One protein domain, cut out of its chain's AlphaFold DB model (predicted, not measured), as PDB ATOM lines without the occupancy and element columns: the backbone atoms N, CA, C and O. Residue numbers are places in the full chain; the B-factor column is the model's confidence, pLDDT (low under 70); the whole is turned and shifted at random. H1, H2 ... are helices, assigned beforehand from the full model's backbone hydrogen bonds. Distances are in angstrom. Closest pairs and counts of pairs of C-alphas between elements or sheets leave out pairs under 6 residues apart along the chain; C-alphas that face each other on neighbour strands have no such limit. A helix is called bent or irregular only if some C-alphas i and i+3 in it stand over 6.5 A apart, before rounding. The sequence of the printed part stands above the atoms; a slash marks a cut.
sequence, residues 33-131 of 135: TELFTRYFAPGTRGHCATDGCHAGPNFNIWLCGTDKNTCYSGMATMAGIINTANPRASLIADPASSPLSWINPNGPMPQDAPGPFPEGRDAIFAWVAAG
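Overview. This is residues 33 to 131 of the 135 residues of an uncharacterized protein of Deltaproteobacteria bacterium (UniProt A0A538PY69). Little regular structure is present: a compact, rounded body built mostly of loops, with three short helices, H1, H2 and H3, set in a triangle. The 99 printed residues hold 30 in these named helices, in that order, with no named strand; the class is all helix. The radius of gyration of the C-alphas is 12.3 A and the spans are 34 by 27 by 23 A.

Along the chain. H1, residues 33 to 40, begins at C-alpha 33 (-19.587, -47.198, 22.910). It is neither bent nor irregular, but only just: C-alphas 37 and 40 are 6.5 A apart. H2, residues 68 to 77, measures 14.1 A. H3, residues 118 to 129, measures 16.1 A and ends at C-alpha 129 (-25.296, -33.582, 16.937).

Arrangement. H1 and H2 only just touch, with 3 pairs of C-alphas within 8 A, the closest Phe 36 and Lys 68 at 5.8 A; they stand about perpendicular, 73 degrees. H3, with residues 120 to 124 alone, touches H1, closest at C-alphas Tyr 39 and Gly 120, 6.7 A, at a steep tilt of 42 degrees, opposite ways. H2 and H3 are apart. In H1, H2 and H3 every O i to N i+4 pair is within hydrogen-bond range.

Size, cuts and confidence. The farthest C-alphas, Asn 58 and Ala 130, are 35.4 A apart. Both links are long, residues 41 to 67 and 78 to 117. The printed part has no cut. Residues 52 and 56 to 63 have pLDDT under 70.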
ATOM      1  N   THR A  33     -19.607 -45.758  22.608       97.75
ATOM      2  CA  THR A  33     -19.587 -47.198  22.910       97.75
ATOM      3  C   THR A  33     -20.528 -47.992  22.000       97.75
ATOM      4  O   THR A  33     -20.135 -49.034  21.467       97.75
ATOM      5  N   GLU A  34     -21.751 -47.506  21.781       97.69
ATOM      6  CA  GLU A  34     -22.722 -48.160  20.898       97.69
ATOM      7  C   GLU A  34     -22.303 -48.089  19.431       97.69
ATOM      8  O   GLU A  34     -22.365 -49.110  18.744       97.69
ATOM      9  N   LEU A  35     -21.816 -46.933  18.964       96.75
ATOM     10  CA  LEU A  35     -21.295 -46.795  17.600       96.75
ATOM     11  C   LEU A  35     -20.127 -47.746  17.346       96.75
ATOM     12  O   LEU A  35     -20.125 -48.470  16.352       96.75
ATOM     13  N   PHE A  36     -19.154 -47.785  18.258       95.50
ATOM     14  CA  PHE A  36     -18.013 -48.680  18.143       95.50
ATOM     15  C   PHE A  36     -18.474 -50.134  18.075       95.50
ATOM     16  O   PHE A  36     -18.168 -50.826  17.112       95.50
ATOM     17  N   THR A  37     -19.273 -50.573  19.048       95.50
ATOM     18  CA  THR A  37     -19.708 -51.972  19.156       95.50
ATOM     19  C   THR A  37     -20.482 -52.439  17.926       95.50
ATOM     20  O   THR A  37     -20.318 -53.576  17.496       95.50
ATOM     21  N   ARG A  38     -21.331 -51.579  17.357       95.25
ATOM     22  CA  ARG A  38     -22.194 -51.950  16.229       95.25
ATOM     23  C   ARG A  38     -21.524 -51.775  14.872       95.25
ATOM     24  O   ARG A  38     -21.834 -52.533  13.955       95.25
ATOM     25  N   TYR A  39     -20.657 -50.774  14.730       93.69
ATOM     26  CA  TYR A  39     -20.252 -50.284  13.414       93.69
ATOM     27  C   TYR A  39     -18.749 -50.170  13.193       93.69
ATOM     28  O   TYR A  39     -18.359 -50.271  12.038       93.69
ATOM     29  N   PHE A  40     -17.918 -49.957  14.220       91.81
ATOM     30  CA  PHE A  40     -16.473 -49.725  14.024       91.81
ATOM     31  C   PHE A  40     -15.573 -50.830  14.586       91.81
ATOM     32  O   PHE A  40     -14.408 -50.927  14.197       91.81
ATOM     33  N   ALA A  41     -16.089 -51.672  15.482       90.44
ATOM     34  CA  ALA A  41     -15.352 -52.778  16.074       90.44
ATOM     35  C   ALA A  41     -14.926 -53.803  15.005       90.44
ATOM     36  O   ALA A  41     -15.616 -53.954  13.990       90.44
ATOM     37  N   PRO A  42     -13.830 -54.551  15.220       86.69
ATOM     38  CA  PRO A  42     -13.406 -55.600  14.296       86.69
ATOM     39  C   PRO A  42     -14.548 -56.559  13.922       86.69
ATOM     40  O   PRO A  42     -15.275 -57.038  14.790       86.69
ATOM     41  N   GLY A  43     -14.708 -56.830  12.624       84.50
ATOM     42  CA  GLY A  43     -15.753 -57.720  12.101       84.50
ATOM     43  C   GLY A  43     -17.143 -57.091  11.945       84.50
ATOM     44  O   GLY A  43     -18.060 -57.766  11.482       84.50
ATOM     45  N   THR A  44     -17.322 -55.815  12.291       90.56
ATOM     46  CA  THR A  44     -18.561 -55.070  12.005       90.56
ATOM     47  C   THR A  44     -18.518 -54.429  10.619       90.56
ATOM     48  O   THR A  44     -17.458 -54.294  10.021       90.56
ATOM     49  N   ARG A  45     -19.663 -53.999  10.080       89.56
ATOM     50  CA  ARG A  45     -19.748 -53.500   8.697       89.56
ATOM     51  C   ARG A  45     -18.824 -52.310   8.396       89.56
ATOM     52  O   ARG A  45     -18.362 -52.195   7.273       89.56
ATOM     53  N   GLY A  46     -18.615 -51.403   9.349       86.12
ATOM     54  CA  GLY A  46     -17.810 -50.187   9.168       86.12
ATOM     55  C   GLY A  46     -16.442 -50.262   9.826       86.12
ATOM     56  O   GLY A  46     -15.841 -49.215  10.078       86.12
ATOM     57  N   HIS A  47     -15.969 -51.469  10.154       83.94
ATOM     58  CA  HIS A  47     -14.658 -51.638  10.756       83.94
ATOM     59  C   HIS A  47     -13.596 -51.008   9.849       83.94
ATOM     60  O   HIS A  47     -13.506 -51.303   8.662       83.94
ATOM     61  N   CYS A  48     -12.793 -50.101  10.400       78.19
ATOM     62  CA  CYS A  48     -11.783 -49.409   9.601       78.19
ATOM     63  C   CYS A  48     -10.542 -50.286   9.383       78.19
ATOM     64  O   CYS A  48      -9.827 -50.103   8.407       78.19
ATOM     65  N   ALA A  49     -10.295 -51.243  10.285       73.94
ATOM     66  CA  ALA A  49      -9.114 -52.105  10.337       73.94
ATOM     67  C   ALA A  49      -9.167 -53.294   9.355       73.94
ATOM     68  O   ALA A  49      -8.942 -54.438   9.747       73.94
ATOM     69  N   THR A  50      -9.479 -53.044   8.085       74.94
ATOM     70  CA  THR A  50      -9.382 -54.068   7.035       74.94
ATOM     71  C   THR A  50      -7.914 -54.284   6.651       74.94
ATOM     72  O   THR A  50      -7.122 -53.327   6.583       74.94
ATOM     73  N   ASP A  51      -7.535 -55.545   6.415       71.38
ATOM     74  CA  ASP A  51      -6.205 -55.891   5.908       71.38
ATOM     75  C   ASP A  51      -5.963 -55.218   4.550       71.38
ATOM     76  O   ASP A  51      -6.880 -55.067   3.743       71.38
ATOM     77  N   GLY A  52      -4.745 -54.739   4.318       69.25
ATOM     78  CA  GLY A  52      -4.438 -53.950   3.123       69.25
ATOM     79  C   GLY A  52      -4.836 -52.463   3.173       69.25
ATOM     80  O   GLY A  52      -4.601 -51.766   2.191       69.25
ATOM     81  N   CYS A  53      -5.437 -51.962   4.267       74.88
ATOM     82  CA  CYS A  53      -5.872 -50.554   4.381       74.88
ATOM     83  C   CYS A  53      -5.511 -49.867   5.698       74.88
ATOM     84  O   CYS A  53      -4.952 -48.776   5.672       74.88
ATOM     85  N   HIS A  54      -5.820 -50.483   6.843       76.06
ATOM     86  CA  HIS A  54      -5.496 -49.917   8.164       76.06
ATOM     87  C   HIS A  54      -4.931 -50.954   9.142       76.06
ATOM     88  O   HIS A  54      -4.425 -50.573  10.191       76.06
ATOM     89  N   ALA A  55      -4.986 -52.253   8.820       70.75
ATOM     90  CA  ALA A  55      -4.542 -53.335   9.707       70.75
ATOM     91  C   ALA A  55      -3.133 -53.890   9.417       70.75
ATOM     92  O   ALA A  55      -2.765 -54.923   9.972       70.75
ATOM     93  N   GLY A  56      -2.323 -53.222   8.583       64.88
ATOM     94  CA  GLY A  56      -0.982 -53.700   8.226       64.88
ATOM     95  C   GLY A  56       0.138 -52.683   8.484       64.88
ATOM     96  O   GLY A  56      -0.089 -51.477   8.399       64.88
ATOM     97  N   PRO A  57       1.377 -53.149   8.737       61.53
ATOM     98  CA  PRO A  57       2.519 -52.315   9.139       61.53
ATOM     99  C   PRO A  57       3.000 -51.314   8.075       61.53
ATOM    100  O   PRO A  57       3.795 -50.438   8.390       61.53
ATOM    101  N   ASN A  58       2.521 -51.434   6.832       66.75
ATOM    102  CA  ASN A  58       2.842 -50.524   5.728       66.75
ATOM    103  C   ASN A  58       1.677 -49.589   5.360       66.75
ATOM    104  O   ASN A  58       1.796 -48.798   4.424       66.75
ATOM    105  N   PHE A  59       0.549 -49.677   6.069       66.69
ATOM    106  CA  PHE A  59      -0.624 -48.848   5.831       66.69
ATOM    107  C   PHE A  59      -0.709 -47.784   6.928       66.69
ATOM    108  O   PHE A  59      -1.356 -47.939   7.957       66.69
ATOM    109  N   ASN A  60       0.031 -46.696   6.713       56.28
ATOM    110  CA  ASN A  60       0.358 -45.672   7.716       56.28
ATOM    111  C   ASN A  60      -0.780 -44.684   8.025       56.28
ATOM    112  O   ASN A  60      -0.529 -43.586   8.521       56.28
ATOM    113  N   ILE A  61      -2.025 -45.025   7.708       62.50
ATOM    114  CA  ILE A  61      -3.148 -44.087   7.756       62.50
ATOM    115  C   ILE A  61      -4.036 -44.438   8.943       62.50
ATOM    116  O   ILE A  61      -5.218 -44.653   8.774       62.50
ATOM    117  N   TRP A  62      -3.471 -44.499  10.150       66.31
ATOM    118  CA  TRP A  62      -4.225 -44.647  11.401       66.31
ATOM    119  C   TRP A  62      -5.033 -45.965  11.578       66.31
ATOM    120  O   TRP A  62      -5.826 -46.373  10.741       66.31
ATOM    121  N   LEU A  63      -4.883 -46.630  12.729       67.81
ATOM    122  CA  LEU A  63      -5.661 -47.822  13.089       67.81
ATOM    123  C   LEU A  63      -6.801 -47.421  14.041       67.81
ATOM    124  O   LEU A  63      -6.533 -46.981  15.162       67.81
ATOM    125  N   CYS A  64      -8.061 -47.630  13.640       75.00
ATOM    126  CA  CYS A  64      -9.145 -47.782  14.617       75.00
ATOM    127  C   CYS A  64      -8.768 -48.968  15.505       75.00
ATOM    128  O   CYS A  64      -8.773 -50.110  15.044       75.00
ATOM    129  N   GLY A  65      -8.323 -48.678  16.731       73.75
ATOM    130  CA  GLY A  65      -7.840 -49.705  17.645       73.75
ATOM    131  C   GLY A  65      -8.925 -50.727  17.988       73.75
ATOM    132  O   GLY A  65     -10.103 -50.557  17.676       73.75
ATOM    133  N   THR A  66      -8.525 -51.819  18.636       83.06
ATOM    134  CA  THR A  66      -9.428 -52.936  18.955       83.06
ATOM    135  C   THR A  66     -10.416 -52.630  20.084       83.06
ATOM    136  O   THR A  66     -11.277 -53.460  20.375       83.06
ATOM    137  N   ASP A  67     -10.337 -51.447  20.695       89.81
ATOM    138  CA  ASP A  67     -11.276 -50.952  21.696       89.81
ATOM    139  C   ASP A  67     -11.783 -49.542  21.356       89.81
ATOM    140  O   ASP A  67     -11.186 -48.795  20.573       89.81
ATOM    141  N   LYS A  68     -12.894 -49.154  21.991       93.69
ATOM    142  CA  LYS A  68     -13.546 -47.872  21.711       93.69
ATOM    143  C   LYS A  68     -12.616 -46.678  21.942       93.69
ATOM    144  O   LYS A  68     -12.607 -45.748  21.146       93.69
ATOM    145  N   ASN A  69     -11.812 -46.674  23.003       93.75
ATOM    146  CA  ASN A  69     -11.043 -45.491  23.378       93.75
ATOM    147  C   ASN A  69      -9.881 -45.266  22.417       93.75
ATOM    148  O   ASN A  69      -9.622 -44.126  22.022       93.75
ATOM    149  N   THR A  70      -9.200 -46.339  22.019       89.50
ATOM    150  CA  THR A  70      -8.111 -46.260  21.042       89.50
ATOM    151  C   THR A  70      -8.635 -45.908  19.652       89.50
ATOM    152  O   THR A  70      -8.038 -45.067  18.977       89.50
ATOM    153  N   CYS A  71      -9.800 -46.429  19.255       90.62
ATOM    154  CA  CYS A  71     -10.453 -46.013  18.014       90.62
ATOM    155  C   CYS A  71     -10.931 -44.545  18.053       90.62
ATOM    156  O   CYS A  71     -10.681 -43.791  17.116       90.62
ATOM    157  N   TYR A  72     -11.537 -44.084  19.151       93.94
ATOM    158  CA  TYR A  72     -11.963 -42.686  19.281       93.94
ATOM    159  C   TYR A  72     -10.775 -41.727  19.225       93.94
ATOM    160  O   TYR A  72     -10.766 -40.788  18.432       93.94
ATOM    161  N   SER A  73      -9.763 -41.971  20.064       91.19
ATOM    162  CA  SER A  73      -8.567 -41.120  20.158       91.19
ATOM    163  C   SER A  73      -7.891 -41.021  18.803       91.19
ATOM    164  O   SER A  73      -7.514 -39.948  18.349       91.19
ATOM    165  N   GLY A  74      -7.834 -42.152  18.122       87.06
ATOM    166  CA  GLY A  74      -7.422 -42.258  16.754       87.06
ATOM    167  C   GLY A  74      -8.106 -41.306  15.773       87.06
ATOM    168  O   GLY A  74      -7.453 -40.447  15.176       87.06
ATOM    169  N   MET A  75      -9.431 -41.410  15.663       90.12
ATOM    170  CA  MET A  75     -10.236 -40.518  14.827       90.12
ATOM    171  C   MET A  75     -10.131 -39.049  15.255       90.12
ATOM    172  O   MET A  75     -10.185 -38.160  14.412       90.12
ATOM    173  N   ALA A  76      -9.955 -38.770  16.545       91.88
ATOM    174  CA  ALA A  76      -9.758 -37.410  17.043       91.88
ATOM    175  C   ALA A  76      -8.366 -36.840  16.705       91.88
ATOM    176  O   ALA A  76      -8.215 -35.629  16.566       91.88
ATOM    177  N   THR A  77      -7.343 -37.692  16.565       87.12
ATOM    178  CA  THR A  77      -5.984 -37.279  16.162       87.12
ATOM    179  C   THR A  77      -5.811 -37.151  14.650       87.12
ATOM    180  O   THR A  77      -4.945 -36.404  14.195       87.12
ATOM    181  N   MET A  78      -6.634 -37.844  13.860       81.56
ATOM    182  CA  MET A  78      -6.689 -37.659  12.412       81.56
ATOM    183  C   MET A  78      -7.425 -36.367  12.083       81.56
ATOM    184  O   MET A  78      -8.577 -36.187  12.470       81.56
ATOM    185  N   ALA A  79      -6.739 -35.469  11.368       73.00
ATOM    186  CA  ALA A  79      -7.182 -34.101  11.119       73.00
ATOM    187  C   ALA A  79      -8.648 -34.033  10.648       73.00
ATOM    188  O   ALA A  79      -8.960 -34.266   9.484       73.00
ATOM    189  N   GLY A  80      -9.542 -33.698  11.584       82.69
ATOM    190  CA  GLY A  80     -10.948 -33.407  11.330       82.69
ATOM    191  C   GLY A  80     -11.920 -34.590  11.352       82.69
ATOM    192  O   GLY A  80     -13.114 -34.313  11.317       82.69
ATOM    193  N   ILE A  81     -11.496 -35.862  11.447       93.19
ATOM    194  CA  ILE A  81     -12.456 -36.993  11.439       93.19
ATOM    195  C   ILE A  81     -13.433 -36.873  12.609       93.19
ATOM    196  O   ILE A  81     -14.644 -36.848  12.383       93.19
ATOM    197  N   ILE A  82     -12.913 -36.704  13.825       95.56
ATOM    198  CA  ILE A  82     -13.673 -36.193  14.968       95.56
ATOM    199  C   ILE A  82     -13.088 -34.840  15.357       95.56
ATOM    200  O   ILE A  82     -11.923 -34.738  15.735       95.56
ATOM    201  N   ASN A  83     -13.910 -33.797  15.309       96.25
ATOM    202  CA  ASN A  83     -13.541 -32.471  15.781       96.25
ATOM    203  C   ASN A  83     -14.083 -32.265  17.199       96.25
ATOM    204  O   ASN A  83     -15.236 -31.894  17.391       96.25
ATOM    205  N   THR A  84     -13.247 -32.490  18.206       93.94
ATOM    206  CA  THR A  84     -13.659 -32.378  19.615       93.94
ATOM    207  C   THR A  84     -13.924 -30.937  20.061       93.94
ATOM    208  O   THR A  84     -14.679 -30.721  21.005       93.94
ATOM    209  N   ALA A  85     -13.347 -29.942  19.377       95.19
ATOM    210  CA  ALA A  85     -13.584 -28.525  19.655       95.19
ATOM    211  C   ALA A  85     -14.899 -28.018  19.037       95.19
ATOM    212  O   ALA A  85     -15.549 -27.133  19.589       95.19
ATOM    213  N   ASN A  86     -15.296 -28.580  17.894       96.50
ATOM    214  CA  ASN A  86     -16.564 -28.309  17.227       96.50
ATOM    215  C   ASN A  86     -17.136 -29.610  16.638       96.50
ATOM    216  O   ASN A  86     -16.946 -29.870  15.446       96.50
ATOM    217  N   PRO A  87     -17.865 -30.409  17.440       96.62
ATOM    218  CA  PRO A  87     -18.378 -31.716  17.031       96.62
ATOM    219  C   PRO A  87     -19.129 -31.706  15.704       96.62
ATOM    220  O   PRO A  87     -18.903 -32.577  14.870       96.62
ATOM    221  N   ARG A  88     -19.949 -30.681  15.450       96.38
ATOM    222  CA  ARG A  88     -20.737 -30.550  14.210       96.38
ATOM    223  C   ARG A  88     -19.896 -30.359  12.947       96.38
ATOM    224  O   ARG A  88     -20.421 -30.550  11.858       96.38
ATOM    225  N   ALA A  89     -18.623 -29.996  13.082       96.75
ATOM    226  CA  ALA A  89     -17.665 -29.909  11.983       96.75
ATOM    227  C   ALA A  89     -16.818 -31.188  11.822       96.75
ATOM    228  O   ALA A  89     -15.798 -31.158  11.138       96.75
ATOM    229  N   SER A  90     -17.194 -32.295  12.474       97.94
ATOM    230  CA  SER A  90     -16.517 -33.586  12.314       97.94
ATOM    231  C   SER A  90     -16.752 -34.144  10.910       97.94
ATOM    232  O   SER A  90     -17.895 -34.372  10.513       97.94
ATOM    233  N   LEU A  91     -15.670 -34.426  10.185       96.56
ATOM    234  CA  LEU A  91     -15.714 -34.957   8.822       96.56
ATOM    235  C   LEU A  91     -16.401 -36.319   8.757       96.56
ATOM    236  O   LEU A  91     -17.010 -36.626   7.739       96.56
ATOM    237  N   ILE A  92     -16.375 -37.117   9.834       95.50
ATOM    238  CA  ILE A  92     -17.074 -38.409   9.875       95.50
ATOM    239  C   ILE A  92     -18.560 -38.275   9.506       95.50
ATOM    240  O   ILE A  92     -19.105 -39.200   8.913       95.50
ATOM    241  N   ALA A  93     -19.174 -37.115   9.774       97.31
ATOM    242  CA  ALA A  93     -20.565 -36.780   9.475       97.31
ATOM    243  C   ALA A  93     -20.746 -35.779   8.311       97.31
ATOM    244  O   ALA A  93     -21.864 -35.326   8.081       97.31
ATOM    245  N   ASP A  94     -19.691 -35.419   7.574       97.44
ATOM    246  CA  ASP A  94     -19.778 -34.476   6.451       97.44
ATOM    247  C   ASP A  94     -20.157 -35.200   5.139       97.44
ATOM    248  O   ASP A  94     -19.375 -36.019   4.654       97.44
ATOM    249  N   PRO A  95     -21.301 -34.894   4.498       96.81
ATOM    250  CA  PRO A  95     -21.688 -35.506   3.224       96.81
ATOM    251  C   PRO A  95     -20.698 -35.276   2.074       96.81
ATOM    252  O   PRO A  95     -20.691 -36.056   1.123       96.81
ATOM    253  N   ALA A  96     -19.884 -34.217   2.126       96.19
ATOM    254  CA  ALA A  96     -18.915 -33.905   1.077       96.19
ATOM    255  C   ALA A  96     -17.568 -34.614   1.277       96.19
ATOM    256  O   ALA A  96     -16.899 -34.955   0.299       96.19
ATOM    257  N   SER A  97     -17.176 -34.835   2.534       95.06
ATOM    258  CA  SER A  97     -15.799 -35.202   2.886       95.06
ATOM    259  C   SER A  97     -15.685 -36.446   3.762       95.06
ATOM    260  O   SER A  97     -14.567 -36.885   4.030       95.06
ATOM    261  N   SER A  98     -16.801 -37.021   4.223       94.94
ATOM    262  CA  SER A  98     -16.759 -38.209   5.077       94.94
ATOM    263  C   SER A  98     -16.025 -39.340   4.366       94.94
ATOM    264  O   SER A  98     -16.266 -39.579   3.177       94.94
ATOM    265  N   PRO A  99     -15.138 -40.065   5.071       91.12
ATOM    266  CA  PRO A  99     -14.530 -41.255   4.506       91.12
ATOM    267  C   PRO A  99     -15.557 -42.382   4.330       91.12
ATOM    268  O   PRO A  99     -15.331 -43.292   3.537       91.12
ATOM    269  N   LEU A 100     -16.686 -42.331   5.047       93.25
ATOM    270  CA  LEU A 100     -17.722 -43.351   4.990       93.25
ATOM    271  C   LEU A 100     -18.640 -43.124   3.786       93.25
ATOM    272  O   LEU A 100     -19.414 -42.166   3.745       93.25
ATOM    273  N   SER A 101     -18.648 -44.096   2.877       94.94
ATOM    274  CA  SER A 101     -19.605 -44.273   1.774       94.94
ATOM    275  C   SER A 101     -21.073 -44.267   2.219       94.94
ATOM    276  O   SER A 101     -21.984 -44.060   1.419       94.94
ATOM    277  N   TRP A 102     -21.309 -44.457   3.517       95.62
ATOM    278  CA  TRP A 102     -22.619 -44.376   4.158       95.62
ATOM    279  C   TRP A 102     -23.186 -42.950   4.161       95.62
ATOM    280  O   TRP A 102     -24.404 -42.774   4.183       95.62
ATOM    281  N   ILE A 103     -22.296 -41.954   4.180       97.44
ATOM    282  CA  ILE A 103     -22.582 -40.523   4.352       97.44
ATOM    283  C   ILE A 103     -22.197 -39.750   3.089       97.44
ATOM    284  O   ILE A 103     -23.000 -38.971   2.578       97.44
ATOM    285  N   ASN A 104     -20.999 -39.998   2.565       96.50
ATOM    286  CA  ASN A 104     -20.493 -39.433   1.321       96.50
ATOM    287  C   ASN A 104     -20.442 -40.540   0.264       96.50
ATOM    288  O   ASN A 104     -19.603 -41.417   0.402       96.50
ATOM    289  N   PRO A 105     -21.242 -40.522  -0.815       95.06
ATOM    290  CA  PRO A 105     -21.231 -41.580  -1.832       95.06
ATOM    291  C   PRO A 105     -19.862 -41.867  -2.475       95.06
ATOM    292  O   PRO A 105     -19.663 -42.954  -3.007       95.06
ATOM    293  N   ASN A 106     -18.927 -40.913  -2.415       94.31
ATOM    294  CA  ASN A 106     -17.557 -41.057  -2.919       94.31
ATOM    295  C   ASN A 106     -16.540 -41.406  -1.814       94.31
ATOM    296  O   ASN A 106     -15.336 -41.437  -2.072       94.31
ATOM    297  N   GLY A 107     -16.999 -41.625  -0.581       91.62
ATOM    298  CA  GLY A 107     -16.166 -42.004   0.553       91.62
ATOM    299  C   GLY A 107     -15.503 -43.367   0.312       91.62
ATOM    300  O   GLY A 107     -16.192 -44.313  -0.075       91.62
ATOM    301  N   PRO A 108     -14.184 -43.509   0.535       87.81
ATOM    302  CA  PRO A 108     -13.449 -44.735   0.221       87.81
ATOM    303  C   PRO A 108     -13.679 -45.893   1.210       87.81
ATOM    304  O   PRO A 108     -13.074 -46.949   1.041       87.81
ATOM    305  N   MET A 109     -14.496 -45.714   2.254       87.56
ATOM    306  CA  MET A 109     -14.672 -46.682   3.344       87.56
ATOM    307  C   MET A 109     -16.148 -47.029   3.596       87.56
ATOM    308  O   MET A 109     -17.033 -46.230   3.297       87.56
ATOM    309  N   PRO A 110     -16.453 -48.179   4.211       87.94
ATOM    310  CA  PRO A 110     -15.585 -49.353   4.301       87.94
ATOM    311  C   PRO A 110     -15.386 -49.972   2.903       87.94
ATOM    312  O   PRO A 110     -16.284 -49.900   2.063       87.94
ATOM    313  N   GLN A 111     -14.210 -50.543   2.628       82.94
ATOM    314  CA  GLN A 111     -13.891 -51.089   1.296       82.94
ATOM    315  C   GLN A 111     -14.545 -52.443   1.020       82.94
ATOM    316  O   GLN A 111     -14.865 -52.763  -0.122       82.94
ATOM    317  N   ASP A 112     -14.725 -53.243   2.060       81.69
ATOM    318  CA  ASP A 112     -15.305 -54.581   2.009       81.69
ATOM    319  C   ASP A 112     -16.843 -54.557   2.041       81.69
ATOM    320  O   ASP A 112     -17.490 -55.509   1.605       81.69
ATOM    321  N   ALA A 113     -17.440 -53.455   2.503       84.69
ATOM    322  CA  ALA A 113     -18.889 -53.268   2.545       84.69
ATOM    323  C   ALA A 113     -19.350 -51.850   2.126       84.69
ATOM    324  O   ALA A 113     -20.115 -51.214   2.871       84.69
ATOM    325  N   PRO A 114     -18.929 -51.342   0.948       89.12
ATOM    326  CA  PRO A 114     -19.205 -49.972   0.537       89.12
ATOM    327  C   PRO A 114     -20.695 -49.741   0.256       89.12
ATOM    328  O   PRO A 114     -21.479 -50.670   0.035       89.12
ATOM    329  N   GLY A 115     -21.070 -48.466   0.214       89.75
ATOM    330  CA  GLY A 115     -22.392 -48.000  -0.189       89.75
ATOM    331  C   GLY A 115     -23.297 -47.608   0.983       89.75
ATOM    332  O   GLY A 115     -22.896 -47.694   2.144       89.75
ATOM    333  N   PRO A 116     -24.529 -47.154   0.694       93.19
ATOM    334  CA  PRO A 116     -25.411 -46.577   1.700       93.19
ATOM    335  C   PRO A 116     -25.698 -47.526   2.864       93.19
ATOM    336  O   PRO A 116     -26.055 -48.688   2.669       93.19
ATOM    337  N   PHE A 117     -25.620 -46.998   4.084       95.88
ATOM    338  CA  PHE A 117     -26.019 -47.708   5.294       95.88
ATOM    339  C   PHE A 117     -26.762 -46.745   6.234       95.88
ATOM    340  O   PHE A 117     -26.139 -46.123   7.097       95.88
ATOM    341  N   PRO A 118     -28.086 -46.562   6.032       96.25
ATOM    342  CA  PRO A 118     -28.860 -45.525   6.718       96.25
ATOM    343  C   PRO A 118     -28.805 -45.620   8.242       96.25
ATOM    344  O   PRO A 118     -28.652 -44.599   8.897       96.25
ATOM    345  N   GLU A 119     -28.845 -46.832   8.799       95.94
ATOM    346  CA  GLU A 119     -28.787 -47.041  10.249       95.94
ATOM    347  C   GLU A 119     -27.495 -46.466  10.860       95.94
ATOM    348  O   GLU A 119     -27.553 -45.635  11.763       95.94
ATOM    349  N   GLY A 120     -26.327 -46.848  10.324       95.44
ATOM    350  CA  GLY A 120     -25.037 -46.328  10.787       95.44
ATOM    351  C   GLY A 120     -24.869 -44.831  10.517       95.44
ATOM    352  O   GLY A 120     -24.372 -44.103  11.375       95.44
ATOM    353  N   ARG A 121     -25.332 -44.348   9.354       97.19
ATOM    354  CA  ARG A 121     -25.344 -42.918   8.997       97.19
ATOM    355  C   ARG A 121     -26.115 -42.093  10.029       97.19
ATOM    356  O   ARG A 121     -25.584 -41.119  10.558       97.19
ATOM    357  N   ASP A 122     -27.354 -42.483  10.308       97.56
ATOM    358  CA  ASP A 122     -28.256 -41.733  11.182       97.56
ATOM    359  C   ASP A 122     -27.759 -41.765  12.634       97.56
ATOM    360  O   ASP A 122     -27.800 -40.745  13.323       97.56
ATOM    361  N   ALA A 123     -27.187 -42.892  13.072       97.69
ATOM    362  CA  ALA A 123     -26.543 -43.010  14.377       97.69
ATOM    363  C   ALA A 123     -25.334 -42.064  14.523       97.69
ATOM    364  O   ALA A 123     -25.204 -41.380  15.541       97.69
ATOM    365  N   ILE A 124     -24.475 -41.970  13.499       97.75
ATOM    366  CA  ILE A 124     -23.330 -41.045  13.479       97.75
ATOM    367  C   ILE A 124     -23.805 -39.590  13.512       97.75
ATOM    368  O   ILE A 124     -23.269 -38.793  14.284       97.75
ATOM    369  N   PHE A 125     -24.824 -39.235  12.724       98.19
ATOM    370  CA  PHE A 125     -25.399 -37.887  12.731       98.19
ATOM    371  C   PHE A 125     -25.970 -37.510  14.097       98.19
ATOM    372  O   PHE A 125     -25.683 -36.419  14.593       98.19
ATOM    373  N   ALA A 126     -26.728 -38.409  14.731       97.75
ATOM    374  CA  ALA A 126     -27.286 -38.178  16.059       97.75
ATOM    375  C   ALA A 126     -26.187 -37.983  17.116       97.75
ATOM    376  O   ALA A 126     -26.227 -37.026  17.889       97.75
ATOM    377  N   TRP A 127     -25.163 -38.838  17.115       98.06
ATOM    378  CA  TRP A 127     -24.036 -38.743  18.045       98.06
ATOM    379  C   TRP A 127     -23.195 -37.471  17.845       98.06
ATOM    380  O   TRP A 127     -22.852 -36.793  18.817       98.06
ATOM    381  N   VAL A 128     -22.915 -37.082  16.594       98.25
ATOM    382  CA  VAL A 128     -22.234 -35.813  16.287       98.25
ATOM    383  C   VAL A 128     -23.071 -34.616  16.744       98.25
ATOM    384  O   VAL A 128     -22.537 -33.692  17.365       98.25
ATOM    385  N   ALA A 129     -24.384 -34.635  16.496       96.94
ATOM    386  CA  ALA A 129     -25.296 -33.582  16.937       96.94
ATOM    387  C   ALA A 129     -25.353 -33.449  18.470       96.94
ATOM    388  O   ALA A 129     -25.529 -32.334  18.964       96.94
ATOM    389  N   ALA A 130     -25.151 -34.554  19.196       96.44
ATOM    390  CA  ALA A 130     -25.072 -34.617  20.656       96.44
ATOM    391  C   ALA A 130     -23.682 -34.291  21.237       96.44
ATOM    392  O   ALA A 130     -23.496 -34.333  22.453       96.44
ATOM    393  N   GLY A 131     -22.705 -33.935  20.399       96.62
ATOM    394  CA  GLY A 131     -21.400 -33.446  20.847       96.62
ATOM    395  C   GLY A 131     -20.237 -34.420  20.667       96.62
ATOM    396  O   GLY A 131     -19.160 -34.143  21.187       96.62
TER     397      GLY A 131